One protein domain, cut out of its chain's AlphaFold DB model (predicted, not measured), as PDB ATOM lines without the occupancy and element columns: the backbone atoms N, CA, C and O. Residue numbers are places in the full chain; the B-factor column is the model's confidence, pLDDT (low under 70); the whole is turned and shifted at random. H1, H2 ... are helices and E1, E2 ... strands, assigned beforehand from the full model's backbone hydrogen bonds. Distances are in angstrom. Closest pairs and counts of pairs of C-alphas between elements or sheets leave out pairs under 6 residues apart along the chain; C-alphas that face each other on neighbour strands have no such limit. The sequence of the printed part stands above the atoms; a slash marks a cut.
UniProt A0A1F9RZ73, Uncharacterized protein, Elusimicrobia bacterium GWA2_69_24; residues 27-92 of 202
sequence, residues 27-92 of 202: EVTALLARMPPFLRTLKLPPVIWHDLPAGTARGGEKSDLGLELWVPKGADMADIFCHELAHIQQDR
ATOM      1  N   GLU A  27     -30.538 -47.934  36.565       92.25
ATOM      2  CA  GLU A  27     -29.800 -46.972  37.378       92.25
ATOM      3  C   GLU A  27     -28.729 -46.234  36.566       92.25
ATOM      4  O   GLU A  27     -28.585 -45.022  36.707       92.25
ATOM      5  N   VAL A  28     -28.029 -46.924  35.660       91.75
ATOM      6  CA  VAL A  28     -27.036 -46.303  34.766       91.75
ATOM      7  C   VAL A  28     -27.729 -45.359  33.786       91.75
ATOM      8  O   VAL A  28     -27.268 -44.237  33.579       91.75
ATOM      9  N   THR A  29     -28.871 -45.764  33.224       91.25
ATOM     10  CA  THR A  29     -29.681 -44.882  32.370       91.25
ATOM     11  C   THR A  29     -30.163 -43.647  33.134       91.25
ATOM     12  O   THR A  29     -30.093 -42.534  32.609       91.25
ATOM     13  N   ALA A  30     -30.602 -43.816  34.384       93.50
ATOM     14  CA  ALA A  30     -31.041 -42.717  35.238       93.50
ATOM     15  C   ALA A  30     -29.894 -41.762  35.610       93.50
ATOM     16  O   ALA A  30     -30.089 -40.546  35.604       93.50
ATOM     17  N   LEU A  31     -28.692 -42.281  35.891       95.56
ATOM     18  CA  LEU A  31     -27.496 -41.463  36.112       95.56
ATOM     19  C   LEU A  31     -27.139 -40.669  34.854       95.56
ATOM     20  O   LEU A  31     -26.997 -39.450  34.925       95.56
ATOM     21  N   LEU A  32     -27.077 -41.330  33.695       94.69
ATOM     22  CA  LEU A  32     -26.735 -40.698  32.420       94.69
ATOM     23  C   LEU A  32     -27.722 -39.588  32.027       94.69
ATOM     24  O   LEU A  32     -27.314 -38.553  31.505       94.69
ATOM     25  N   ALA A  33     -29.013 -39.761  32.317       94.06
ATOM     26  CA  ALA A  33     -30.034 -38.748  32.051       94.06
ATOM     27  C   ALA A  33     -29.825 -37.443  32.843       94.06
ATOM     28  O   ALA A  33     -30.285 -36.390  32.400       94.06
ATOM     29  N   ARG A  34     -29.127 -37.508  33.985       95.69
ATOM     30  CA  ARG A  34     -28.815 -36.365  34.861       95.69
ATOM     31  C   ARG A  34     -27.499 -35.673  34.501       95.69
ATOM     32  O   ARG A  34     -27.183 -34.654  35.105       95.69
ATOM     33  N   MET A  35     -26.718 -36.233  33.580       97.19
ATOM     34  CA  MET A  35     -25.425 -35.679  33.180       97.19
ATOM     35  C   MET A  35     -25.600 -34.483  32.236       97.19
ATOM     36  O   MET A  35     -26.572 -34.442  31.470       97.19
ATOM     37  N   PRO A  36     -24.648 -33.533  32.226       94.88
ATOM     38  CA  PRO A  36     -24.645 -32.452  31.249       94.88
ATOM     39  C   PRO A  36     -24.555 -33.014  29.816       94.88
ATOM     40  O   PRO A  36     -23.977 -34.090  29.603       94.88
ATOM     41  N   PRO A  37     -25.092 -32.305  28.803       93.00
ATOM     42  CA  PRO A  37     -25.215 -32.834  27.446       93.00
ATOM     43  C   PRO A  37     -23.913 -33.377  26.851       93.00
ATOM     44  O   PRO A  37     -23.946 -34.433  26.226       93.00
ATOM     45  N   PHE A  38     -22.779 -32.705  27.082       93.81
ATOM     46  CA  PHE A  38     -21.493 -33.112  26.508       93.81
ATOM     47  C   PHE A  38     -20.990 -34.466  27.034       93.81
ATOM     48  O   PHE A  38     -20.328 -35.190  26.296       93.81
ATOM     49  N   LEU A  39     -21.347 -34.842  28.268       95.19
ATOM     50  CA  LEU A  39     -21.050 -36.166  28.824       95.19
ATOM     51  C   LEU A  39     -22.119 -37.190  28.432       95.19
ATOM     52  O   LEU A  39     -21.811 -38.349  28.165       95.19
ATOM     53  N   ARG A  40     -23.384 -36.767  28.337       91.38
ATOM     54  CA  ARG A  40     -24.508 -37.652  28.001       91.38
ATOM     55  C   ARG A  40     -24.418 -38.244  26.592       91.38
ATOM     56  O   ARG A  40     -24.922 -39.337  26.354       91.38
ATOM     57  N   THR A  41     -23.802 -37.533  25.648       83.62
ATOM     58  CA  THR A  41     -23.645 -37.995  24.257       83.62
ATOM     59  C   THR A  41     -22.529 -39.018  24.068       83.62
ATOM     60  O   THR A  41     -22.336 -39.529  22.963       83.62
ATOM     61  N   LEU A  42     -21.777 -39.330  25.122       84.69
ATOM     62  CA  LEU A  42     -20.729 -40.329  25.054       84.69
ATOM     63  C   LEU A  42     -21.330 -41.723  24.877       84.69
ATOM     64  O   LEU A  42     -22.134 -42.185  25.679       84.69
ATOM     65  N   LYS A  43     -20.852 -42.459  23.868       86.44
ATOM     66  CA  LYS A  43     -20.973 -43.924  23.865       86.44
ATOM     67  C   LYS A  43     -20.351 -44.467  25.158       86.44
ATOM     68  O   LYS A  43     -19.174 -44.226  25.380       86.44
ATOM     69  N   LEU A  44     -21.071 -45.178  26.007       86.38
ATOM     70  CA  LEU A  44     -20.457 -45.712  27.227       86.38
ATOM     71  C   LEU A  44     -19.656 -46.993  26.927       86.38
ATOM     72  O   LEU A  44     -20.060 -47.753  26.039       86.38
ATOM     73  N   PRO A  45     -18.517 -47.234  27.607       87.94
ATOM     74  CA  PRO A  45     -17.986 -48.589  27.738       87.94
ATOM     75  C   PRO A  45     -18.967 -49.461  28.552       87.94
ATOM     76  O   PRO A  45     -19.932 -48.925  29.111       87.94
ATOM     77  N   PRO A  46     -18.749 -50.787  28.643       90.44
ATOM     78  CA  PRO A  46     -19.472 -51.615  29.604       90.44
ATOM     79  C   PRO A  46     -19.406 -50.997  31.005       90.44
ATOM     80  O   PRO A  46     -18.357 -50.496  31.406       90.44
ATOM     81  N   VAL A  47     -20.525 -50.998  31.731       91.31
ATOM     82  CA  VAL A  47     -20.575 -50.512  33.116       91.31
ATOM     83  C   VAL A  47     -20.699 -51.712  34.042       91.31
ATOM     84  O   VAL A  47     -21.681 -52.452  33.971       91.31
ATOM     85  N   ILE A  48     -19.708 -51.893  34.906       92.06
ATOM     86  CA  ILE A  48     -19.665 -52.947  35.914       92.06
ATOM     87  C   ILE A  48     -20.150 -52.336  37.226       92.06
ATOM     88  O   ILE A  48     -19.584 -51.369  37.728       92.06
ATOM     89  N   TRP A  49     -21.235 -52.882  37.768       93.00
ATOM     90  CA  TRP A  49     -21.889 -52.343  38.954       93.00
ATOM     91  C   TRP A  49     -21.712 -53.280  40.142       93.00
ATOM     92  O   TRP A  49     -22.226 -54.401  40.134       93.00
ATOM     93  N   HIS A  50     -21.048 -52.786  41.179       92.94
ATOM     94  CA  HIS A  50     -20.796 -53.495  42.424       92.94
ATOM     95  C   HIS A  50     -21.732 -52.965  43.512       92.94
ATOM     96  O   HIS A  50     -21.537 -51.869  44.040       92.94
ATOM     97  N   ASP A  51     -22.764 -53.735  43.851       94.81
ATOM     98  CA  ASP A  51     -23.690 -53.393  44.932       94.81
ATOM     99  C   ASP A  51     -23.009 -53.588  46.302       94.81
ATOM    100  O   ASP A  51     -22.559 -54.688  46.632       94.81
ATOM    101  N   LEU A  52     -22.945 -52.528  47.115       94.06
ATOM    102  CA  LEU A  52     -22.307 -52.531  48.435       94.06
ATOM    103  C   LEU A  52     -23.308 -52.267  49.580       94.06
ATOM    104  O   LEU A  52     -24.356 -51.641  49.376       94.06
ATOM    105  N   PRO A  53     -23.007 -52.703  50.820       95.69
ATOM    106  CA  PRO A  53     -23.796 -52.342  51.996       95.69
ATOM    107  C   PRO A  53     -23.929 -50.824  52.193       95.69
ATOM    108  O   PRO A  53     -23.070 -50.045  51.794       95.69
ATOM    109  N   ALA A  54     -25.002 -50.382  52.853       95.50
ATOM    110  CA  ALA A  54     -25.134 -48.974  53.228       95.50
ATOM    111  C   ALA A  54     -23.992 -48.553  54.171       95.50
ATOM    112  O   ALA A  54     -23.599 -49.314  55.055       95.50
ATOM    113  N   GLY A  55     -23.486 -47.329  54.003       91.88
ATOM    114  CA  GLY A  55     -22.407 -46.778  54.829       91.88
ATOM    115  C   GLY A  55     -20.989 -47.162  54.394       91.88
ATOM    116  O   GLY A  55     -20.036 -46.679  55.003       91.88
ATOM    117  N   THR A  56     -20.815 -47.978  53.348       93.44
ATOM    118  CA  THR A  56     -19.493 -48.167  52.734       93.44
ATOM    119  C   THR A  56     -19.087 -46.941  51.920       93.44
ATOM    120  O   THR A  56     -19.931 -46.152  51.489       93.44
ATOM    121  N   ALA A  57     -17.785 -46.788  51.678       90.12
ATOM    122  CA  ALA A  57     -17.305 -45.798  50.725       90.12
ATOM    123  C   ALA A  57     -17.847 -46.119  49.322       90.12
ATOM    124  O   ALA A  57     -17.876 -47.280  48.908       90.12
ATOM    125  N   ARG A  58     -18.297 -45.080  48.616       94.25
ATOM    126  CA  ARG A  58     -18.623 -45.142  47.189       94.25
ATOM    127  C   ARG A  58     -17.379 -44.839  46.360       94.25
ATOM    128  O   ARG A  58     -16.521 -44.085  46.817       94.25
ATOM    129  N   GLY A  59     -17.309 -45.386  45.154       93.88
ATOM    130  CA  GLY A  59     -16.165 -45.204  44.265       93.88
ATOM    131  C   GLY A  59     -16.519 -45.444  42.806       93.88
ATOM    132  O   GLY A  59     -17.561 -46.029  42.498       93.88
ATOM    133  N   GLY A  60     -15.630 -44.997  41.932       94.00
ATOM    134  CA  GLY A  60     -15.643 -45.287  40.510       94.00
ATOM    135  C   GLY A  60     -14.213 -45.447  40.022       94.00
ATOM    136  O   GLY A  60     -13.288 -44.931  40.648       94.00
ATOM    137  N   GLU A  61     -14.043 -46.227  38.964       93.25
ATOM    138  CA  GLU A  61     -12.782 -46.317  38.240       93.25
ATOM    139  C   GLU A  61     -13.052 -46.743  36.799       93.25
ATOM    140  O   GLU A  61     -13.863 -47.633  36.522       93.25
ATOM    141  N   LYS A  62     -12.323 -46.147  35.862       88.75
ATOM    142  CA  LYS A  62     -12.184 -46.687  34.512       88.75
ATOM    143  C   LYS A  62     -11.094 -47.771  34.495       88.75
ATOM    144  O   LYS A  62      -9.909 -47.450  34.561       88.75
ATOM    145  N   SER A  63     -11.490 -49.029  34.307       85.50
ATOM    146  CA  SER A  63     -10.592 -50.176  34.119       85.50
ATOM    147  C   SER A  63     -10.529 -50.625  32.652       85.50
ATOM    148  O   SER A  63     -11.249 -50.119  31.784       85.50
ATOM    149  N   ASP A  64      -9.679 -51.611  32.353       84.50
ATOM    150  CA  ASP A  64      -9.597 -52.221  31.015       84.50
ATOM    151  C   ASP A  64     -10.896 -52.942  30.607       84.50
ATOM    152  O   ASP A  64     -11.147 -53.157  29.420       84.50
ATOM    153  N   LEU A  65     -11.731 -53.319  31.583       84.06
ATOM    154  CA  LEU A  65     -12.994 -54.020  31.356       84.06
ATOM    155  C   LEU A  65     -14.169 -53.061  31.131       84.06
ATOM    156  O   LEU A  65     -15.180 -53.452  30.543       84.06
ATOM    157  N   GLY A  66     -14.044 -51.808  31.571       88.44
ATOM    158  CA  GLY A  66     -15.080 -50.800  31.423       88.44
ATOM    159  C   GLY A  66     -15.076 -49.768  32.543       88.44
ATOM    160  O   GLY A  66     -14.045 -49.447  33.122       88.44
ATOM    161  N   LEU A  67     -16.252 -49.214  32.814       91.75
ATOM    162  CA  LEU A  67     -16.480 -48.297  33.921       91.75
ATOM    163  C   LEU A  67     -17.000 -49.077  35.128       91.75
ATOM    164  O   LEU A  67     -18.132 -49.562  35.108       91.75
ATOM    165  N   GLU A  68     -16.191 -49.189  36.171       95.06
ATOM    166  CA  GLU A  68     -16.558 -49.851  37.417       95.06
ATOM    167  C   GLU A  68     -17.135 -48.847  38.412       95.06
ATOM    168  O   GLU A  68     -16.597 -47.758  38.597       95.06
ATOM    169  N   LEU A  69     -18.246 -49.210  39.055       95.06
ATOM    170  CA  LEU A  69     -18.907 -48.399  40.074       95.06
ATOM    171  C   LEU A  69     -19.146 -49.233  41.328       95.06
ATOM    172  O   LEU A  69     -19.827 -50.256  41.280       95.06
ATOM    173  N   TRP A  70     -18.646 -48.754  42.463       96.69
ATOM    174  CA  TRP A  70     -18.889 -49.330  43.784       96.69
ATOM    175  C   TRP A  70     -19.964 -48.527  44.497       96.69
ATOM    176  O   TRP A  70     -19.729 -47.386  44.905       96.69
ATOM    177  N   VAL A  71     -21.157 -49.117  44.613       95.81
ATOM    178  CA  VAL A  71     -22.391 -48.397  44.936       95.81
ATOM    179  C   VAL A  71     -22.977 -48.869  46.267       95.81
ATOM    180  O   VAL A  71     -23.671 -49.886  46.318       95.81
ATOM    181  N   PRO A  72     -22.748 -48.126  47.363       96.50
ATOM    182  CA  PRO A  72     -23.425 -48.355  48.630       96.50
ATOM    183  C   PRO A  72     -24.938 -48.228  48.462       96.50
ATOM    184  O   PRO A  72     -25.436 -47.321  47.790       96.50
ATOM    185  N   LYS A  73     -25.692 -49.108  49.121       94.38
ATOM    186  CA  LYS A  73     -27.157 -49.076  49.094       94.38
ATOM    187  C   LYS A  73     -27.690 -47.686  49.468       94.38
ATOM    188  O   LYS A  73     -27.467 -47.206  50.577       94.38
ATOM    189  N   GLY A  74     -28.459 -47.091  48.555       93.38
ATOM    190  CA  GLY A  74     -29.094 -45.782  48.740       93.38
ATOM    191  C   GLY A  74     -28.186 -44.576  48.473       93.38
ATOM    192  O   GLY A  74     -28.640 -43.450  48.657       93.38
ATOM    193  N   ALA A  75     -26.936 -44.779  48.044       95.06
ATOM    194  CA  ALA A  75     -26.057 -43.682  47.659       95.06
ATOM    195  C   ALA A  75     -26.472 -43.079  46.305       95.06
ATOM    196  O   ALA A  75     -26.757 -43.801  45.349       95.06
ATOM    197  N   ASP A  76     -26.459 -41.746  46.205       95.00
ATOM    198  CA  ASP A  76     -26.423 -41.069  44.905       95.00
ATOM    199  C   ASP A  76     -25.014 -41.242  44.326       95.00
ATOM    200  O   ASP A  76     -24.035 -41.013  45.030       95.00
ATOM    201  N   MET A  77     -24.897 -41.655  43.067       96.62
ATOM    202  CA  MET A  77     -23.605 -41.863  42.398       96.62
ATOM    203  C   MET A  77     -23.323 -40.803  41.333       96.62
ATOM    204  O   MET A  77     -22.358 -40.937  40.595       96.62
ATOM    205  N   ALA A  78     -24.161 -39.771  41.205       97.00
ATOM    206  CA  ALA A  78     -24.083 -38.852  40.071       97.00
ATOM    207  C   ALA A  78     -22.763 -38.078  39.967       97.00
ATOM    208  O   ALA A  78     -22.284 -37.875  38.859       97.00
ATOM    209  N   ASP A  79     -22.173 -37.665  41.086       96.75
ATOM    210  CA  ASP A  79     -20.888 -36.959  41.108       96.75
ATOM    211  C   ASP A  79     -19.730 -37.873  40.692       96.75
ATOM    212  O   ASP A  79     -18.981 -37.526  39.783       96.75
ATOM    213  N   ILE A  80     -19.660 -39.083  41.255       96.62
ATOM    214  CA  ILE A  80     -18.665 -40.092  40.860       96.62
ATOM    215  C   ILE A  80     -18.855 -40.489  39.398       96.62
ATOM    216  O   ILE A  80     -17.903 -40.544  38.635       96.62
ATOM    217  N   PHE A  81     -20.091 -40.712  38.964       97.00
ATOM    218  CA  PHE A  81     -20.361 -41.046  37.574       97.00
ATOM    219  C   PHE A  81     -19.935 -39.913  36.633       97.00
ATOM    220  O   PHE A  81     -19.311 -40.175  35.612       97.00
ATOM    221  N   CYS A  82     -20.203 -38.652  36.988       97.94
ATOM    222  CA  CYS A  82     -19.732 -37.494  36.229       97.94
ATOM    223  C   CYS A  82     -18.200 -37.445  36.140       97.94
ATOM    224  O   CYS A  82     -17.666 -37.181  35.062       97.94
ATOM    225  N   HIS A  83     -17.512 -37.712  37.251       98.00
ATOM    226  CA  HIS A  83     -16.055 -37.790  37.315       98.00
ATOM    227  C   HIS A  83     -15.513 -38.842  36.335       98.00
ATOM    228  O   HIS A  83     -14.700 -38.535  35.467       98.00
ATOM    229  N   GLU A  84     -16.041 -40.064  36.382       97.00
ATOM    230  CA  GLU A  84     -15.586 -41.138  35.497       97.00
ATOM    231  C   GLU A  84     -15.937 -40.891  34.019       97.00
ATOM    232  O   GLU A  84     -15.161 -41.205  33.111       97.00
ATOM    233  N   LEU A  85     -17.086 -40.265  33.740       96.81
ATOM    234  CA  LEU A  85     -17.413 -39.825  32.382       96.81
ATOM    235  C   LEU A  85     -16.453 -38.742  31.879       96.81
ATOM    236  O   LEU A  85     -16.206 -38.681  30.673       96.81
ATOM    237  N   ALA A  86     -15.892 -37.911  32.759       97.56
ATOM    238  CA  ALA A  86     -14.889 -36.922  32.380       97.56
ATOM    239  C   ALA A  86     -13.582 -37.586  31.914       97.56
ATOM    240  O   ALA A  86     -13.014 -37.134  30.914       97.56
ATOM    241  N   HIS A  87     -13.158 -38.690  32.545       96.75
ATOM    242  CA  HIS A  87     -12.036 -39.515  32.067       96.75
ATOM    243  C   HIS A  87     -12.319 -40.092  30.675       96.75
ATOM    244  O   HIS A  87     -11.512 -39.952  29.756       96.75
ATOM    245  N   ILE A  88     -13.516 -40.652  30.468       94.75
ATOM    246  CA  ILE A  88     -13.930 -41.180  29.155       94.75
ATOM    247  C   ILE A  88     -13.989 -40.067  28.093       94.75
ATOM    248  O   ILE A  88     -13.605 -40.279  26.938       94.75
ATOM    249  N   GLN A  89     -14.466 -38.874  28.460       95.44
ATOM    250  CA  GLN A  89     -14.488 -37.704  27.579       95.44
ATOM    251  C   GLN A  89     -13.072 -37.303  27.169       95.44
ATOM    252  O   GLN A  89     -12.835 -37.020  25.993       95.44
ATOM    253  N   GLN A  90     -12.134 -37.297  28.117       95.81
ATOM    254  CA  GLN A  90     -10.737 -36.976  27.863       95.81
ATOM    255  C   GLN A  90     -10.099 -37.958  26.876       95.81
ATOM    256  O   GLN A  90      -9.426 -37.510  25.952       95.81
ATOM    257  N   ASP A  91     -10.336 -39.265  27.004       93.38
ATOM    258  CA  ASP A  91      -9.783 -40.249  26.060       93.38
ATOM    259  C   ASP A  91     -10.247 -40.006  24.619       93.38
ATOM    260  O   ASP A  91      -9.508 -40.220  23.657       93.38
ATOM    261  N   ARG A  92     -11.496 -39.563  24.457       91.88
ATOM    262  CA  ARG A  92     -12.119 -39.346  23.143       91.88
ATOM    263  C   ARG A  92     -11.811 -37.994  22.544       91.88
ATOM    264  O   ARG A  92     -11.706 -37.859  21.327       91.88
TER     265      ARG A  92
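This is residues 27 to 92 of the 202 residues of an uncharacterized protein of Elusimicrobia bacterium GWA2_69_24 (UniProt A0A1F9RZ73). A small three-stranded sheet has one long helix, H3, packed over one face, running along the strands above the edge strand E2. Two short helices at the start of the printed part complete the shape: H2 packs on H3 away from the sheet, and H1 is near the beginning of H3 and only grazes the sheet. The printed part has 66 residues, with three named helices and three named strands in the order H1 H2 E1 E2 E3 H3; the sheet runs E1 E3 E2 and is mixed, and the class is mixed, helices and strands. The whole is compact, with a radius of gyration of the C-alphas of 11.4 A and spans of 33 by 25 by 15 A.

H1, residues 27 to 33, is close to but not clearly touching H2, residues 37 to 40; their closest C-alphas, those of Leu 32 and Arg 40, are 5.8 A apart. E1, residues 47 to 52, is the parallel neighbour of E3, residues 66 to 72, at 19 degrees; N 50 and O 69 are within hydrogen-bond range at 2.8 A. E2, residues 59 to 63, forms a hairpin with E3, antiparallel at 165 degrees, with N 61 and O 68 at 3.0 A and N 68 and O 61 at 2.8 A. E1 and E2, the edge strands, are apart. H1 only just is on this sheet and only grazes it with residues 27 to 28, while H2 is not on it. H3, residues 78 to 92, is on the sheet at a height of 8.4 A, giving two layers, a helix on one face of a sheet. It lies over E2 and runs along the strands, at 17 degrees to E2 on the local plane; their closest C-alphas, those of Gly 60 and Ile 80, are 6.0 A apart. H2 and H3 touch, the closest C-alphas being those of Leu 39 and Leu 85 at 6.3 A. H1 is close to but not clearly touching H3, with the C-alphas of Leu 31 and Ala 78 closest at 5.8 A. Every O i to N i+4 pair is within hydrogen-bond range in H1 and H3; H2 is too short for such a pair.

H1 begins at C-alpha 27, (-29.800, -46.972, 37.378), and H2 has four residues. E1 measures 15.5 A from first to last C-alpha, E2 12.6 A, and E3 19.3 A, with C-alpha 66 at (-15.080, -50.800, 31.423). H3, 20.7 A long, ends at C-alpha 92, (-12.119, -39.346, 23.143).

The two C-alphas farthest apart, those of Ala 54 and Arg 92, are 34.2 A apart. The printed part has no cut, and no link is long. Its mean pLDDT is 93.2, and no printed residue is under 70.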